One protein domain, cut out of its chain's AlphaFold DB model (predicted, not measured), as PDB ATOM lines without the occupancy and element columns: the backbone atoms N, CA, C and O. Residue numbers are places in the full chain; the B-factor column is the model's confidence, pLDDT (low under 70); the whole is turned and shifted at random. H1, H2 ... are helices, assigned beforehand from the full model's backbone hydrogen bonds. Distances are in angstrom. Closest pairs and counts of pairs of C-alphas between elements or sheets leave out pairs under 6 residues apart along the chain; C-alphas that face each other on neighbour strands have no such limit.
ATOM      1  N   LYS A 516     -30.580  40.564  24.079       85.00
ATOM      2  CA  LYS A 516     -29.249  40.903  23.568       85.00
ATOM      3  C   LYS A 516     -28.642  39.660  22.888       85.00
ATOM      4  O   LYS A 516     -28.706  38.583  23.486       85.00
ATOM      5  N   PRO A 517     -28.053  39.764  21.681       87.25
ATOM      6  CA  PRO A 517     -27.226  38.685  21.148       87.25
ATOM      7  C   PRO A 517     -26.016  38.469  22.069       87.25
ATOM      8  O   PRO A 517     -25.458  39.426  22.602       87.25
ATOM      9  N   ILE A 518     -25.604  37.216  22.243       83.81
ATOM     10  CA  ILE A 518     -24.393  36.861  22.994       83.81
ATOM     11  C   ILE A 518     -23.310  36.498  21.985       83.81
ATOM     12  O   ILE A 518     -23.573  35.736  21.055       83.81
ATOM     13  N   VAL A 519     -22.101  37.016  22.185       81.38
ATOM     14  CA  VAL A 519     -20.888  36.661  21.438       81.38
ATOM     15  C   VAL A 519     -19.765  36.458  22.455       81.38
ATOM     16  O   VAL A 519     -19.649  37.224  23.413       81.38
ATOM     17  N   ASP A 520     -18.977  35.404  22.283       76.88
ATOM     18  CA  ASP A 520     -17.775  35.126  23.068       76.88
ATOM     19  C   ASP A 520     -16.623  36.093  22.738       76.88
ATOM     20  O   ASP A 520     -16.613  36.769  21.711       76.88
ATOM     21  N   GLY A 521     -15.611  36.150  23.610       61.69
ATOM     22  CA  GLY A 521     -14.478  37.074  23.453       61.69
ATOM     23  C   GLY A 521     -13.609  36.847  22.207       61.69
ATOM     24  O   GLY A 521     -12.845  37.736  21.844       61.69
ATOM     25  N   GLU A 522     -13.733  35.687  21.552       59.91
ATOM     26  CA  GLU A 522     -13.003  35.325  20.328       59.91
ATOM     27  C   GLU A 522     -13.902  35.293  19.071       59.91
ATOM     28  O   GLU A 522     -13.410  35.068  17.966       59.91
ATOM     29  N   GLY A 523     -15.214  35.539  19.205       60.03
ATOM     30  CA  GLY A 523     -16.180  35.537  18.096       60.03
ATOM     31  C   GLY A 523     -16.512  34.155  17.508       60.03
ATOM     32  O   GLY A 523     -17.151  34.077  16.455       60.03
ATOM     33  N   SER A 524     -16.085  33.068  18.155       59.97
ATOM     34  CA  SER A 524     -16.273  31.684  17.700       59.97
ATOM     35  C   SER A 524     -17.673  31.122  17.995       59.97
ATOM     36  O   SER A 524     -18.193  30.293  17.244       59.97
ATOM     37  N   HIS A 525     -18.314  31.608  19.058       72.81
ATOM     38  CA  HIS A 525     -19.580  31.126  19.597       72.81
ATOM     39  C   HIS A 525     -20.545  32.289  19.844       72.81
ATOM     40  O   HIS A 525     -20.408  33.059  20.793       72.81
ATOM     41  N   HIS A 526     -21.590  32.361  19.021       80.50
ATOM     42  CA  HIS A 526     -22.661  33.341  19.161       80.50
ATOM     43  C   HIS A 526     -24.018  32.683  19.435       80.50
ATOM     44  O   HIS A 526     -24.312  31.592  18.945       80.50
ATOM     45  N   THR A 527     -24.868  33.376  20.192       82.81
ATOM     46  CA  THR A 527     -26.282  33.038  20.398       82.81
ATOM     47  C   THR A 527     -27.137  34.214  19.945       82.81
ATOM     48  O   THR A 527     -26.992  35.330  20.443       82.81
ATOM     49  N   LEU A 528     -28.021  33.960  18.982       87.25
ATOM     50  CA  LEU A 528     -29.014  34.926  18.516       87.25
ATOM     51  C   LEU A 528     -30.223  34.978  19.467       87.25
ATOM     52  O   LEU A 528     -30.480  33.994  20.164       87.25
ATOM     53  N   PRO A 529     -31.006  36.075  19.452       85.12
ATOM     54  CA  PRO A 529     -32.321  36.127  20.087       85.12
ATOM     55  C   PRO A 529     -33.179  34.908  19.734       85.12
ATOM     56  O   PRO A 529     -33.265  34.530  18.561       85.12
ATOM     57  N   THR A 530     -33.846  34.308  20.717       85.56
ATOM     58  CA  THR A 530     -34.871  33.296  20.438       85.56
ATOM     59  C   THR A 530     -36.137  33.960  19.903       85.56
ATOM     60  O   THR A 530     -36.429  35.123  20.189       85.56
ATOM     61  N   LEU A 531     -36.915  33.212  19.123       93.12
ATOM     62  CA  LEU A 531     -38.276  33.590  18.750       93.12
ATOM     63  C   LEU A 531     -39.289  32.779  19.572       93.12
ATOM     64  O   LEU A 531     -38.972  31.666  19.999       93.12
ATOM     65  N   PRO A 532     -40.533  33.272  19.734       95.00
ATOM     66  CA  PRO A 532     -41.604  32.474  20.318       95.00
ATOM     67  C   PRO A 532     -41.812  31.160  19.540       95.00
ATOM     68  O   PRO A 532     -41.565  31.118  18.324       95.00
ATOM     69  N   PRO A 533     -42.296  30.089  20.195       93.19
ATOM     70  CA  PRO A 533     -42.478  28.789  19.557       93.19
ATOM     71  C   PRO A 533     -43.446  28.848  18.368       93.19
ATOM     72  O   PRO A 533     -44.369  29.667  18.314       93.19
ATOM     73  N   VAL A 534     -43.235  27.956  17.397       94.62
ATOM     74  CA  VAL A 534     -44.151  27.780  16.261       94.62
ATOM     75  C   VAL A 534     -45.502  27.227  16.712       94.62
ATOM     76  O   VAL A 534     -45.583  26.413  17.629       94.62
ATOM     77  N   PRO A 542     -49.312  27.829   6.306       93.44
ATOM     78  CA  PRO A 542     -49.094  27.938   4.856       93.44
ATOM     79  C   PRO A 542     -49.462  29.310   4.271       93.44
ATOM     80  O   PRO A 542     -48.948  29.695   3.229       93.44
ATOM     81  N   SER A 543     -50.369  30.040   4.927       90.94
ATOM     82  CA  SER A 543     -50.855  31.363   4.508       90.94
ATOM     83  C   SER A 543     -50.179  32.521   5.260       90.94
ATOM     84  O   SER A 543     -50.593  33.675   5.141       90.94
ATOM     85  N   CYS A 544     -49.135  32.236   6.045       91.94
ATOM     86  CA  CYS A 544     -48.388  33.250   6.775       91.94
ATOM     87  C   CYS A 544     -47.368  33.933   5.843       91.94
ATOM     88  O   CYS A 544     -46.490  33.242   5.326       91.94
ATOM     89  N   PRO A 545     -47.390  35.270   5.665       90.12
ATOM     90  CA  PRO A 545     -46.401  35.951   4.818       90.12
ATOM     91  C   PRO A 545     -44.975  35.824   5.380       90.12
ATOM     92  O   PRO A 545     -44.002  35.781   4.635       90.12
ATOM     93  N   GLN A 546     -44.853  35.646   6.698       93.56
ATOM     94  CA  GLN A 546     -43.594  35.413   7.404       93.56
ATOM     95  C   GLN A 546     -43.123  33.940   7.358       93.56
ATOM     96  O   GLN A 546     -42.266  33.555   8.155       93.56
ATOM     97  N   LEU A 547     -43.656  33.091   6.467       95.06
ATOM     98  CA  LEU A 547     -43.261  31.677   6.375       95.06
ATOM     99  C   LEU A 547     -41.766  31.508   6.052       95.06
ATOM    100  O   LEU A 547     -41.088  30.763   6.752       95.06
ATOM    101  N   LEU A 548     -41.231  32.231   5.059       95.56
ATOM    102  CA  LEU A 548     -39.807  32.163   4.693       95.56
ATOM    103  C   LEU A 548     -38.869  32.539   5.866       95.56
ATOM    104  O   LEU A 548     -38.068  31.685   6.255       95.56
ATOM    105  N   PRO A 549     -38.975  33.731   6.499       94.94
ATOM    106  CA  PRO A 549     -38.146  34.060   7.663       94.94
ATOM    107  C   PRO A 549     -38.366  33.102   8.843       94.94
ATOM    108  O   PRO A 549     -37.398  32.736   9.506       94.94
ATOM    109  N   CYS A 550     -39.597  32.630   9.084       95.56
ATOM    110  CA  CYS A 550     -39.884  31.637  10.124       95.56
ATOM    111  C   CYS A 550     -39.107  30.327   9.906       95.56
ATOM    112  O   CYS A 550     -38.474  29.833  10.843       95.56
ATOM    113  N   SER A 551     -39.146  29.792   8.683       96.56
ATOM    114  CA  SER A 551     -38.493  28.540   8.285       96.56
ATOM    115  C   SER A 551     -36.967  28.645   8.280       96.56
ATOM    116  O   SER A 551     -36.293  27.729   8.749       96.56
ATOM    117  N   ILE A 552     -36.407  29.777   7.834       95.81
ATOM    118  CA  ILE A 552     -34.960  30.044   7.927       95.81
ATOM    119  C   ILE A 552     -34.523  30.089   9.400       95.81
ATOM    120  O   ILE A 552     -33.534  29.454   9.760       95.81
ATOM    121  N   TYR A 553     -35.274  30.762  10.280       94.31
ATOM    122  CA  TYR A 553     -34.930  30.819  11.707       94.31
ATOM    123  C   TYR A 553     -34.962  29.438  12.379       94.31
ATOM    124  O   TYR A 553     -34.052  29.098  13.140       94.31
ATOM    125  N   GLN A 554     -35.961  28.612  12.044       94.19
ATOM    126  CA  GLN A 554     -36.046  27.225  12.509       94.19
ATOM    127  C   GLN A 554     -34.846  26.381  12.070       94.19
ATOM    128  O   GLN A 554     -34.288  25.639  12.877       94.19
ATOM    129  N   GLN A 555     -34.441  26.493  10.803       93.56
ATOM    130  CA  GLN A 555     -33.358  25.693  10.235       93.56
ATOM    131  C   GLN A 555     -31.977  26.138  10.732       93.56
ATOM    132  O   GLN A 555     -31.146  25.301  11.080       93.56
ATOM    133  N   SER A 556     -31.705  27.444  10.738       90.62
ATOM    134  CA  SER A 556     -30.346  27.966  10.931       90.62
ATOM    135  C   SER A 556     -30.029  28.339  12.379       90.62
ATOM    136  O   SER A 556     -28.907  28.109  12.835       90.62
ATOM    137  N   VAL A 557     -31.009  28.890  13.105       89.06
ATOM    138  CA  VAL A 557     -30.814  29.442  14.456       89.06
ATOM    139  C   VAL A 557     -31.252  28.446  15.523       89.06
ATOM    140  O   VAL A 557     -30.446  28.030  16.350       89.06
ATOM    141  N   GLU A 558     -32.515  28.023  15.478       90.50
ATOM    142  CA  GLU A 558     -33.100  27.086  16.450       90.50
ATOM    143  C   GLU A 558     -32.665  25.637  16.191       90.50
ATOM    144  O   GLU A 558     -32.666  24.818  17.108       90.50
ATOM    145  N   LYS A 559     -32.289  25.330  14.939       90.38
ATOM    146  CA  LYS A 559     -31.906  23.997  14.440       90.38
ATOM    147  C   LYS A 559     -32.953  22.928  14.781       90.38
ATOM    148  O   LYS A 559     -32.625  21.778  15.074       90.38
ATOM    149  N   PHE A 560     -34.227  23.326  14.742       92.44
ATOM    150  CA  PHE A 560     -35.365  22.532  15.189       92.44
ATOM    151  C   PHE A 560     -36.574  22.681  14.257       92.44
ATOM    152  O   PHE A 560     -37.199  23.740  14.140       92.44
ATOM    153  N   ILE A 561     -36.954  21.563  13.641       93.00
ATOM    154  CA  ILE A 561     -38.203  21.405  12.896       93.00
ATOM    155  C   ILE A 561     -39.059  20.387  13.666       93.00
ATOM    156  O   ILE A 561     -38.597  19.266  13.885       93.00
ATOM    157  N   PRO A 562     -40.287  20.740  14.097       93.75
ATOM    158  CA  PRO A 562     -41.201  19.788  14.716       93.75
ATOM    159  C   PRO A 562     -41.494  18.588  13.811       93.75
ATOM    160  O   PRO A 562     -41.725  18.749  12.614       93.75
ATOM    161  N   ALA A 563     -41.538  17.396  14.400       93.38
ATOM    162  CA  ALA A 563     -41.899  16.172  13.693       93.38
ATOM    163  C   ALA A 563     -43.396  16.144  13.292       93.38
ATOM    164  O   ALA A 563     -44.220  16.813  13.929       93.38
ATOM    165  N   PRO A 564     -43.780  15.331  12.286       92.25
ATOM    166  CA  PRO A 564     -45.182  15.052  11.981       92.25
ATOM    167  C   PRO A 564     -45.964  14.588  13.227       92.25
ATOM    168  O   PRO A 564     -45.403  13.875  14.063       92.25
ATOM    169  N   PRO A 565     -47.253  14.953  13.379       93.00
ATOM    170  CA  PRO A 565     -48.131  15.589  12.390       93.00
ATOM    171  C   PRO A 565     -48.127  17.134  12.430       93.00
ATOM    172  O   PRO A 565     -49.104  17.765  12.026       93.00
ATOM    173  N   HIS A 566     -47.082  17.773  12.964       94.38
ATOM    174  CA  HIS A 566     -47.018  19.234  13.045       94.38
ATOM    175  C   HIS A 566     -46.807  19.869  11.652       94.38
ATOM    176  O   HIS A 566     -45.792  19.571  11.034       94.38
ATOM    177  N   PRO A 567     -47.647  20.812  11.166       94.00
ATOM    178  CA  PRO A 567     -47.602  21.300   9.774       94.00
ATOM    179  C   PRO A 567     -46.245  21.834   9.286       94.00
ATOM    180  O   PRO A 567     -45.943  21.796   8.095       94.00
ATOM    181  N   MET A 568     -45.410  22.336  10.200       95.31
ATOM    182  CA  MET A 568     -44.063  22.819   9.868       95.31
ATOM    183  C   MET A 568     -43.072  21.707   9.473       95.31
ATOM    184  O   MET A 568     -42.032  22.046   8.916       95.31
ATOM    185  N   SER A 569     -43.372  20.416   9.692       95.19
ATOM    186  CA  SER A 569     -42.545  19.307   9.178       95.19
ATOM    187  C   SER A 569     -42.422  19.343   7.658       95.19
ATOM    188  O   SER A 569     -41.358  19.054   7.115       95.19
ATOM    189  N   ASP A 570     -43.500  19.754   6.990       95.31
ATOM    190  CA  ASP A 570     -43.633  19.699   5.537       95.31
ATOM    191  C   ASP A 570     -43.416  21.096   4.934       95.31
ATOM    192  O   ASP A 570     -42.744  21.246   3.913       95.31
ATOM    193  N   LEU A 571     -43.925  22.137   5.608       96.44
ATOM    194  CA  LEU A 571     -43.799  23.528   5.163       96.44
ATOM    195  C   LEU A 571     -42.364  24.063   5.232       96.44
ATOM    196  O   LEU A 571     -41.996  24.869   4.382       96.44
ATOM    197  N   VAL A 572     -41.546  23.650   6.212       96.44
ATOM    198  CA  VAL A 572     -40.160  24.147   6.312       96.44
ATOM    199  C   VAL A 572     -39.323  23.663   5.117       96.44
ATOM    200  O   VAL A 572     -38.815  24.530   4.407       96.44
ATOM    201  N   PRO A 573     -39.241  22.351   4.791       95.75
ATOM    202  CA  PRO A 573     -38.557  21.881   3.582       95.75
ATOM    203  C   PRO A 573     -39.084  22.505   2.282       95.75
ATOM    204  O   PRO A 573     -38.288  22.842   1.408       95.75
ATOM    205  N   GLN A 574     -40.400  22.710   2.157       95.56
ATOM    206  CA  GLN A 574     -40.995  23.364   0.982       95.56
ATOM    207  C   GLN A 574     -40.578  24.839   0.853       95.56
ATOM    208  O   GLN A 574     -40.333  25.308  -0.255       95.56
ATOM    209  N   ALA A 575     -40.481  25.567   1.968       96.19
ATOM    210  CA  ALA A 575     -40.176  26.996   1.978       96.19
ATOM    211  C   ALA A 575     -38.686  27.329   1.778       96.19
ATOM    212  O   ALA A 575     -38.386  28.466   1.420       96.19
ATOM    213  N   ILE A 576     -37.762  26.391   2.039       97.38
ATOM    214  CA  ILE A 576     -36.305  26.646   1.996       97.38
ATOM    215  C   ILE A 576     -35.499  25.640   1.159       97.38
ATOM    216  O   ILE A 576     -34.278  25.755   1.097       97.38
ATOM    217  N   GLY A 577     -36.138  24.659   0.514       96.69
ATOM    218  CA  GLY A 577     -35.457  23.582  -0.227       96.69
ATOM    219  C   GLY A 577     -34.633  24.023  -1.448       96.69
ATOM    220  O   GLY A 577     -33.898  23.217  -2.013       96.69
ATOM    221  N   HIS A 578     -34.737  25.290  -1.854       96.81
ATOM    222  CA  HIS A 578     -33.937  25.940  -2.903       96.81
ATOM    223  C   HIS A 578     -32.671  26.648  -2.378       96.81
ATOM    224  O   HIS A 578     -31.918  27.213  -3.177       96.81
ATOM    225  N   LEU A 579     -32.448  26.656  -1.058       97.56
ATOM    226  CA  LEU A 579     -31.299  27.285  -0.395       97.56
ATOM    227  C   LEU A 579     -30.224  26.252  -0.032       97.56
ATOM    228  O   LEU A 579     -30.522  25.135   0.394       97.56
ATOM    229  N   LYS A 580     -28.955  26.641  -0.172       95.62
ATOM    230  CA  LYS A 580     -27.790  25.803   0.159       95.62
ATOM    231  C   LYS A 580     -27.250  26.114   1.569       95.62
ATOM    232  O   LYS A 580     -27.586  27.160   2.129       95.62
ATOM    233  N   PRO A 581     -26.376  25.272   2.160       95.56
ATOM    234  CA  PRO A 581     -25.764  25.533   3.470       95.56
ATOM    235  C   PRO A 581     -25.101  26.913   3.605       95.56
ATOM    236  O   PRO A 581     -25.167  27.524   4.673       95.56
ATOM    237  N   GLU A 582     -24.512  27.438   2.529       95.38
ATOM    238  CA  GLU A 582     -23.857  28.752   2.523       95.38
ATOM    239  C   GLU A 582     -24.869  29.904   2.614       95.38
ATOM    240  O   GLU A 582     -24.580  30.919   3.247       95.38
ATOM    241  N   ASP A 583     -26.069  29.736   2.044       96.38
ATOM    242  CA  ASP A 583     -27.152  30.728   2.103       96.38
ATOM    243  C   ASP A 583     -27.647  30.892   3.548       96.38
ATOM    244  O   ASP A 583     -27.784  32.009   4.055       96.38
ATOM    245  N   PHE A 584     -27.828  29.770   4.252       95.75
ATOM    246  CA  PHE A 584     -28.181  29.745   5.674       95.75
ATOM    247  C   PHE A 584     -27.075  30.336   6.560       95.75
ATOM    248  O   PHE A 584     -27.370  31.080   7.501       95.75
ATOM    249  N   ALA A 585     -25.802  30.054   6.263       93.94
ATOM    250  CA  ALA A 585     -24.669  30.634   6.987       93.94
ATOM    251  C   ALA A 585     -24.589  32.161   6.797       93.94
ATOM    252  O   ALA A 585     -24.405  32.898   7.770       93.94
ATOM    253  N   PHE A 586     -24.800  32.648   5.570       95.06
ATOM    254  CA  PHE A 586     -24.865  34.074   5.248       95.06
ATOM    255  C   PHE A 586     -26.036  34.766   5.961       95.06
ATOM    256  O   PHE A 586     -25.834  35.795   6.608       95.06
ATOM    257  N   ALA A 587     -27.237  34.175   5.923       94.94
ATOM    258  CA  ALA A 587     -28.406  34.695   6.635       94.94
ATOM    259  C   ALA A 587     -28.175  34.772   8.154       94.94
ATOM    260  O   ALA A 587     -28.427  35.812   8.761       94.94
ATOM    261  N   THR A 588     -27.622  33.716   8.757       93.31
ATOM    262  CA  THR A 588     -27.325  33.657  10.201       93.31
ATOM    263  C   THR A 588     -26.311  34.721  10.615       93.31
ATOM    264  O   THR A 588     -26.532  35.437  11.593       93.31
ATOM    265  N   ARG A 589     -25.228  34.891   9.838       92.31
ATOM    266  CA  ARG A 589     -24.242  35.956  10.073       92.31
ATOM    267  C   ARG A 589     -24.901  37.332  10.026       92.31
ATOM    268  O   ARG A 589     -24.683  38.140  10.921       92.31
ATOM    269  N   TRP A 590     -25.732  37.602   9.023       93.25
ATOM    270  CA  TRP A 590     -26.391  38.901   8.903       93.25
ATOM    271  C   TRP A 590     -27.464  39.157   9.966       93.25
ATOM    272  O   TRP A 590     -27.601  40.303  10.399       93.25
ATOM    273  N   PHE A 591     -28.160  38.127  10.459       92.81
ATOM    274  CA  PHE A 591     -29.006  38.246  11.651       92.81
ATOM    275  C   PHE A 591     -28.191  38.691  12.874       92.81
ATOM    276  O   PHE A 591     -28.647  39.565  13.611       92.81
ATOM    277  N   LEU A 592     -26.976  38.156  13.058       92.06
ATOM    278  CA  LEU A 592     -26.094  38.529  14.169       92.06
ATOM    279  C   LEU A 592     -25.606  39.973  14.043       92.06
ATOM    280  O   LEU A 592     -25.768  40.747  14.982       92.06
ATOM    281  N   LEU A 593     -25.083  40.355  12.876       91.50
ATOM    282  CA  LEU A 593     -24.607  41.720  12.622       91.50
ATOM    283  C   LEU A 593     -25.727  42.754  12.820       91.50
ATOM    284  O   LEU A 593     -25.531  43.758  13.502       91.50
ATOM    285  N   CYS A 594     -26.932  42.478  12.308       90.88
ATOM    286  CA  CYS A 594     -28.086  43.363  12.493       90.88
ATOM    287  C   CYS A 594     -28.598  43.401  13.944       90.88
ATOM    288  O   CYS A 594     -29.160  44.416  14.347       90.88
ATOM    289  N   ALA A 595     -28.439  42.329  14.728       89.75
ATOM    290  CA  ALA A 595     -28.797  42.320  16.149       89.75
ATOM    291  C   ALA A 595     -27.767  43.070  17.012       89.75
ATOM    292  O   ALA A 595     -28.152  43.792  17.926       89.75
ATOM    293  N   LEU A 596     -26.473  42.935  16.705       90.12
ATOM    294  CA  LEU A 596     -25.383  43.633  17.394       90.12
ATOM    295  C   LEU A 596     -25.410  45.146  17.147       90.12
ATOM    296  O   LEU A 596     -25.157  45.915  18.072       90.12
ATOM    297  N   GLU A 597     -25.727  45.574  15.922       88.50
ATOM    298  CA  GLU A 597     -25.851  46.995  15.582       88.50
ATOM    299  C   GLU A 597     -27.112  47.624  16.191       88.50
ATOM    300  O   GLU A 597     -27.040  48.712  16.753       88.50
ATOM    301  N   ASP A 598     -28.249  46.920  16.174       85.00
ATOM    302  CA  ASP A 598     -29.482  47.350  16.853       85.00
ATOM    303  C   ASP A 598     -29.291  47.456  18.372       85.00
ATOM    304  O   ASP A 598     -29.781  48.396  18.994       85.00
ATOM    305  N   GLN A 599     -28.519  46.540  18.965       84.50
ATOM    306  CA  GLN A 599     -28.176  46.587  20.382       84.50
ATOM    307  C   GLN A 599     -27.295  47.799  20.720       84.50
ATOM    308  O   GLN A 599     -27.604  48.525  21.664       84.50
ATOM    309  N   ALA A 600     -26.243  48.054  19.935       85.06
ATOM    310  CA  ALA A 600     -25.393  49.233  20.113       85.06
ATOM    311  C   ALA A 600     -26.155  50.544  19.857       85.06
ATOM    312  O   ALA A 600     -25.933  51.533  20.552       85.06
ATOM    313  N   GLU A 601     -27.089  50.556  18.902       79.94
ATOM    314  CA  GLU A 601     -27.969  51.697  18.668       79.94
ATOM    315  C   GLU A 601     -28.889  51.952  19.871       79.94
ATOM    316  O   GLU A 601     -28.926  53.088  20.346       79.94
ATOM    317  N   ARG A 602     -29.542  50.926  20.437       76.94
ATOM    318  CA  ARG A 602     -30.356  51.073  21.660       76.94
ATOM    319  C   ARG A 602     -29.544  51.545  22.859       76.94
ATOM    320  O   ARG A 602     -29.969  52.494  23.512       76.94
ATOM    321  N   ASP A 603     -28.389  50.930  23.121       77.00
ATOM    322  CA  ASP A 603     -27.510  51.312  24.237       77.00
ATOM    323  C   ASP A 603     -26.936  52.742  24.055       77.00
ATOM    324  O   ASP A 603     -26.571  53.382  25.040       77.00
ATOM    325  N   SER A 604     -26.903  53.275  22.822       70.44
ATOM    326  CA  SER A 604     -26.583  54.687  22.533       70.44
ATOM    327  C   SER A 604     -27.782  55.648  22.592       70.44
ATOM    328  O   SER A 604     -27.587  56.858  22.696       70.44
ATOM    329  N   SER A 605     -29.012  55.133  22.489       66.62
ATOM    330  CA  SER A 605     -30.210  55.943  22.240       66.62
ATOM    331  C   SER A 605     -30.723  56.647  23.491       66.62
ATOM    332  O   SER A 605     -30.816  56.068  24.573       66.62
ATOM    333  N   GLN A 606     -31.148  57.900  23.333       62.94
ATOM    334  CA  GLN A 606     -31.666  58.706  24.441       62.94
ATOM    335  C   GLN A 606     -33.201  58.705  24.519       62.94
ATOM    336  O   GLN A 606     -33.780  59.663  25.029       62.94
ATOM    337  N   LEU A 714     -34.493  54.723  14.798       49.22
ATOM    338  CA  LEU A 714     -34.272  53.452  15.486       49.22
ATOM    339  C   LEU A 714     -34.936  52.283  14.746       49.22
ATOM    340  O   LEU A 714     -36.163  52.173  14.663       49.22
ATOM    341  N   GLY A 715     -34.095  51.414  14.182       52.12
ATOM    342  CA  GLY A 715     -34.510  50.195  13.487       52.12
ATOM    343  C   GLY A 715     -34.994  50.342  12.034       52.12
ATOM    344  O   GLY A 715     -35.281  49.314  11.415       52.12
ATOM    345  N   SER A 716     -35.061  51.537  11.422       61.62
ATOM    346  CA  SER A 716     -35.495  51.635  10.010       61.62
ATOM    347  C   SER A 716     -34.489  50.993   9.053       61.62
ATOM    348  O   SER A 716     -34.874  50.254   8.146       61.62
ATOM    349  N   THR A 717     -33.194  51.228   9.283       74.50
ATOM    350  CA  THR A 717     -32.100  50.627   8.504       74.50
ATOM    351  C   THR A 717     -32.077  49.112   8.691       74.50
ATOM    352  O   THR A 717     -32.045  48.385   7.701       74.50
ATOM    353  N   ARG A 718     -32.227  48.623   9.933       83.50
ATOM    354  CA  ARG A 718     -32.368  47.189  10.243       83.50
ATOM    355  C   ARG A 718     -33.516  46.547   9.466       83.50
ATOM    356  O   ARG A 718     -33.303  45.531   8.812       83.50
ATOM    357  N   GLY A 719     -34.712  47.139   9.513       84.44
ATOM    358  CA  GLY A 719     -35.894  46.606   8.831       84.44
ATOM    359  C   GLY A 719     -35.733  46.542   7.309       84.44
ATOM    360  O   GLY A 719     -36.194  45.585   6.688       84.44
ATOM    361  N   ILE A 720     -35.037  47.510   6.702       86.25
ATOM    362  CA  ILE A 720     -34.689  47.487   5.271       86.25
ATOM    363  C   ILE A 720     -33.640  46.404   4.983       86.25
ATOM    364  O   ILE A 720     -33.851  45.582   4.095       86.25
ATOM    365  N   CYS A 721     -32.548  46.342   5.747       90.19
ATOM    366  CA  CYS A 721     -31.488  45.348   5.556       90.19
ATOM    367  C   CYS A 721     -32.000  43.906   5.714       90.19
ATOM    368  O   CYS A 721     -31.752  43.076   4.843       90.19
ATOM    369  N   LEU A 722     -32.771  43.612   6.765       91.88
ATOM    370  CA  LEU A 722     -33.364  42.287   6.984       91.88
ATOM    371  C   LEU A 722     -34.421  41.932   5.926       91.88
ATOM    372  O   LEU A 722     -34.521  40.777   5.524       91.88
ATOM    373  N   SER A 723     -35.166  42.914   5.415       90.38
ATOM    374  CA  SER A 723     -36.099  42.723   4.296       90.38
ATOM    375  C   SER A 723     -35.383  42.436   2.975       90.38
ATOM    376  O   SER A 723     -35.822  41.561   2.236       90.38
ATOM    377  N   ASN A 724     -34.274  43.123   2.686       92.75
ATOM    378  CA  ASN A 724     -33.446  42.859   1.506       92.75
ATOM    379  C   ASN A 724     -32.750  41.491   1.607       92.75
ATOM    380  O   ASN A 724     -32.619  40.792   0.603       92.75
ATOM    381  N   LEU A 725     -32.358  41.077   2.817       95.00
ATOM    382  CA  LEU A 725     -31.847  39.734   3.093       95.00
ATOM    383  C   LEU A 725     -32.914  38.658   2.849       95.00
ATOM    384  O   LEU A 725     -32.608  37.653   2.221       95.00
ATOM    385  N   MET A 726     -34.161  38.851   3.293       94.62
ATOM    386  CA  MET A 726     -35.234  37.887   3.003       94.62
ATOM    387  C   MET A 726     -35.590  37.848   1.517       94.62
ATOM    388  O   MET A 726     -35.690  36.751   0.973       94.62
ATOM    389  N   ARG A 727     -35.624  38.998   0.829       93.44
ATOM    390  CA  ARG A 727     -35.756  39.051  -0.638       93.44
ATOM    391  C   ARG A 727     -34.646  38.257  -1.336       93.44
ATOM    392  O   ARG A 727     -34.940  37.494  -2.251       93.44
ATOM    393  N   LEU A 728     -33.392  38.348  -0.873       96.00
ATOM    394  CA  LEU A 728     -32.270  37.544  -1.389       96.00
ATOM    395  C   LEU A 728     -32.462  36.028  -1.178       96.00
ATOM    396  O   LEU A 728     -31.924  35.234  -1.950       96.00
ATOM    397  N   MET A 729     -33.231  35.615  -0.171       96.94
ATOM    398  CA  MET A 729     -33.516  34.206   0.137       96.94
ATOM    399  C   MET A 729     -34.763  33.657  -0.576       96.94
ATOM    400  O   MET A 729     -35.067  32.473  -0.437       96.94
ATOM    401  N   GLU A 730     -35.479  34.461  -1.365       95.44
ATOM    402  CA  GLU A 730     -36.640  33.997  -2.133       95.44
ATOM    403  C   GLU A 730     -36.259  33.050  -3.293       95.44
ATOM    404  O   GLU A 730     -35.117  33.008  -3.775       95.44
ATOM    405  N   ASN A 731     -37.242  32.251  -3.724       95.56
ATOM    406  CA  ASN A 731     -37.103  31.235  -4.768       95.56
ATOM    407  C   ASN A 731     -37.473  31.782  -6.159       95.56
ATOM    408  O   ASN A 731     -38.399  31.303  -6.812       95.56
ATOM    409  N   ASP A 732     -36.763  32.818  -6.602       94.25
ATOM    410  CA  ASP A 732     -36.899  33.399  -7.940       94.25
ATOM    411  C   ASP A 732     -35.537  33.527  -8.652       94.25
ATOM    412  O   ASP A 732     -34.483  33.455  -8.004       94.25
ATOM    413  N   PRO A 733     -35.516  33.736  -9.984       93.31
ATOM    414  CA  PRO A 733     -34.269  33.812 -10.743       93.31
ATOM    415  C   PRO A 733     -33.355  34.981 -10.351       93.31
ATOM    416  O   PRO A 733     -32.136  34.822 -10.391       93.31
ATOM    417  N   VAL A 734     -33.901  36.143  -9.962       92.62
ATOM    418  CA  VAL A 734     -33.083  37.330  -9.652       92.62
ATOM    419  C   VAL A 734     -32.331  37.106  -8.349       92.62
ATOM    420  O   VAL A 734     -31.103  37.211  -8.316       92.62
ATOM    421  N   SER A 735     -33.040  36.706  -7.293       95.50
ATOM    422  CA  SER A 735     -32.414  36.394  -6.007       95.50
ATOM    423  C   SER A 735     -31.485  35.185  -6.102       95.50
ATOM    424  O   SER A 735     -30.391  35.216  -5.547       95.50
ATOM    425  N   THR A 736     -31.835  34.160  -6.885       94.69
ATOM    426  CA  THR A 736     -30.962  32.993  -7.104       94.69
ATOM    427  C   THR A 736     -29.645  33.371  -7.791       94.69
ATOM    428  O   THR A 736     -28.587  32.908  -7.352       94.69
ATOM    429  N   ASN A 737     -29.672  34.255  -8.795       90.88
ATOM    430  CA  ASN A 737     -28.461  34.783  -9.434       90.88
ATOM    431  C   ASN A 737     -27.631  35.634  -8.459       90.88
ATOM    432  O   ASN A 737     -26.421  35.435  -8.349       90.88
ATOM    433  N   LEU A 738     -28.270  36.515  -7.682       93.75
ATOM    434  CA  LEU A 738     -27.585  37.317  -6.662       93.75
ATOM    435  C   LEU A 738     -26.926  36.437  -5.583       93.75
ATOM    436  O   LEU A 738     -25.779  36.702  -5.221       93.75
ATOM    437  N   ARG A 739     -27.555  35.333  -5.145       95.06
ATOM    438  CA  ARG A 739     -26.907  34.332  -4.268       95.06
ATOM    439  C   ARG A 739     -25.706  33.658  -4.948       95.06
ATOM    440  O   ARG A 739     -24.665  33.497  -4.309       95.06
ATOM    441  N   GLN A 740     -25.780  33.347  -6.251       90.75
ATOM    442  CA  GLN A 740     -24.626  32.804  -6.990       90.75
ATOM    443  C   GLN A 740     -23.452  33.793  -7.058       90.75
ATOM    444  O   GLN A 740     -22.301  33.363  -6.982       90.75
ATOM    445  N   PHE A 741     -23.711  35.099  -7.173       87.69
ATOM    446  CA  PHE A 741     -22.663  36.123  -7.260       87.69
ATOM    447  C   PHE A 741     -22.078  36.519  -5.899       87.69
ATOM    448  O   PHE A 741     -20.861  36.647  -5.783       87.69
ATOM    449  N   ILE A 742     -22.921  36.703  -4.882       90.62
ATOM    450  CA  ILE A 742     -22.545  37.326  -3.601       90.62
ATOM    451  C   ILE A 742     -22.146  36.267  -2.567       90.62
ATOM    452  O   ILE A 742     -21.061  36.338  -1.989       90.62
ATOM    453  N   ILE A 743     -22.991  35.249  -2.378       93.50
ATOM    454  CA  ILE A 743     -22.797  34.215  -1.351       93.50
ATOM    455  C   ILE A 743     -21.807  33.159  -1.854       93.50
ATOM    456  O   ILE A 743     -20.757  32.945  -1.247       93.50
ATOM    457  N   HIS A 744     -22.105  32.536  -2.998       89.12
ATOM    458  CA  HIS A 744     -21.296  31.436  -3.542       89.12
ATOM    459  C   HIS A 744     -20.143  31.880  -4.460       89.12
ATOM    460  O   HIS A 744     -19.286  31.068  -4.798       89.12
ATOM    461  N   LYS A 745     -20.110  33.152  -4.878       81.88
ATOM    462  CA  LYS A 745     -19.007  33.775  -5.640       81.88
ATOM    463  C   LYS A 745     -18.695  33.126  -7.005       81.88
ATOM    464  O   LYS A 745     -17.591  33.292  -7.527       81.88
ATOM    465  N   TYR A 746     -19.660  32.455  -7.644       67.38
ATOM    466  CA  TYR A 746     -19.465  31.751  -8.927       67.38
ATOM    467  C   TYR A 746     -18.956  32.649 -10.061       67.38
ATOM    468  O   TYR A 746     -18.188  32.184 -10.900       67.38
ATOM    469  N   ALA A 747     -19.321  33.934 -10.088       56.22
ATOM    470  CA  ALA A 747     -18.813  34.863 -11.100       56.22
ATOM    471  C   ALA A 747     -17.279  34.998 -11.060       56.22
ATOM    472  O   ALA A 747     -16.647  35.104 -12.109       56.22
ATOM    473  N   LEU A 748     -16.666  34.918  -9.870       53.22
ATOM    474  CA  LEU A 748     -15.211  34.916  -9.715       53.22
ATOM    475  C   LEU A 748     -14.598  33.627 -10.286       53.22
ATOM    476  O   LEU A 748     -13.608  33.686 -11.011       53.22
ATOM    477  N   PHE A 749     -15.228  32.478 -10.029       49.81
ATOM    478  CA  PHE A 749     -14.823  31.175 -10.570       49.81
ATOM    479  C   PHE A 749     -14.887  31.154 -12.109       49.81
ATOM    480  O   PHE A 749     -13.919  30.779 -12.771       49.81
ATOM    481  N   CYS A 750     -15.983  31.653 -12.692       49.50
ATOM    482  CA  CYS A 750     -16.134  31.789 -14.141       49.50
ATOM    483  C   CYS A 750     -15.140  32.790 -14.750       49.50
ATOM    484  O   CYS A 750     -14.581  32.502 -15.806       49.50
ATOM    485  N   PHE A 751     -14.877  33.932 -14.105       52.00
ATOM    486  CA  PHE A 751     -13.927  34.931 -14.608       52.00
ATOM    487  C   PHE A 751     -12.475  34.427 -14.594       52.00
ATOM    488  O   PHE A 751     -11.727  34.688 -15.535       52.00
ATOM    489  N   ILE A 752     -12.088  33.667 -13.562       51.88
ATOM    490  CA  ILE A 752     -10.755  33.055 -13.448       51.88
ATOM    491  C   ILE A 752     -10.573  31.931 -14.480       51.88
ATOM    492  O   ILE A 752      -9.539  31.879 -15.144       51.88
ATOM    493  N   LEU A 753     -11.570  31.055 -14.666       42.88
ATOM    494  CA  LEU A 753     -11.463  29.913 -15.586       42.88
ATOM    495  C   LEU A 753     -11.687  30.276 -17.064       42.88
ATOM    496  O   LEU A 753     -11.023  29.716 -17.934       42.88
ATOM    497  N   MET A 754     -12.580  31.217 -17.388       46.28
ATOM    498  CA  MET A 754     -12.861  31.635 -18.774       46.28
ATOM    499  C   MET A 754     -11.989  32.811 -19.238       46.28
ATOM    500  O   MET A 754     -12.461  33.719 -19.935       46.28
ATOM    501  N   GLY A 755     -10.703  32.785 -18.877       40.47
ATOM    502  CA  GLY A 755      -9.727  33.832 -19.179       40.47
ATOM    503  C   GLY A 755      -9.814  34.345 -20.623       40.47
ATOM    504  O   GLY A 755      -9.622  33.605 -21.586       40.47
ATOM    505  N   ASN A 756     -10.103  35.641 -20.774       42.94
ATOM    506  CA  ASN A 756     -10.245  36.362 -22.050       42.94
ATOM    507  C   ASN A 756     -11.379  35.910 -23.003       42.94
ATOM    508  O   ASN A 756     -11.476  36.440 -24.115       42.94
ATOM    509  N   SER A 757     -12.295  35.023 -22.594       40.78
ATOM    510  CA  SER A 757     -13.370  34.514 -23.471       40.78
ATOM    511  C   SER A 757     -14.588  35.450 -23.631       40.78
ATOM    512  O   SER A 757     -15.625  35.055 -24.163       40.78
TER     513      SER A 757
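What this domain is: This is residues 516 to 534, 542 to 606 and 714 to 757 of the 953 residues of the protein "DNA replication ATP-dependent helicase/nuclease" of Darwinula stevensoni (UniProt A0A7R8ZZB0). H3 and H4 lie side by side; H1 makes a corner with H3, H2 packs on H1, and H5 leads from H4 to H6. The all-helix printed part of 128 residues has six named helices, H1 to H6. It is only just loose, close to compact, radius of gyration of the C-alphas 17.1 A, spanning 54 by 44 by 29 A.

How they stand to each other: In H1, residues 547 to 558, 7 of 8 O i to N i+4 pairs are within hydrogen-bond range, in H2, residues 568 to 576, 4 of 5, and in the other helices every one. H3, residues 581 to 604, touches H4, residues 716 to 728, with residues 587 to 598 alone, opposite ways at a shallow tilt of 4 degrees; C-alphas 594 and 718 are closest, 6.2 A.

Where its parts are: Find C-alpha 547 at (-43.261, 31.677, 6.375); H3 runs 34.8 A; H5 is residues 733 to 742; H6 is residues 746 to 753, with C-alpha 753 at (-11.463, 29.913, -15.586).

The domain as a whole: Residues 535 to 541 and 607 to 713 are cut out, C-alpha gaps 12.4 A and 10.7 A; 21 residues have pLDDT under 70.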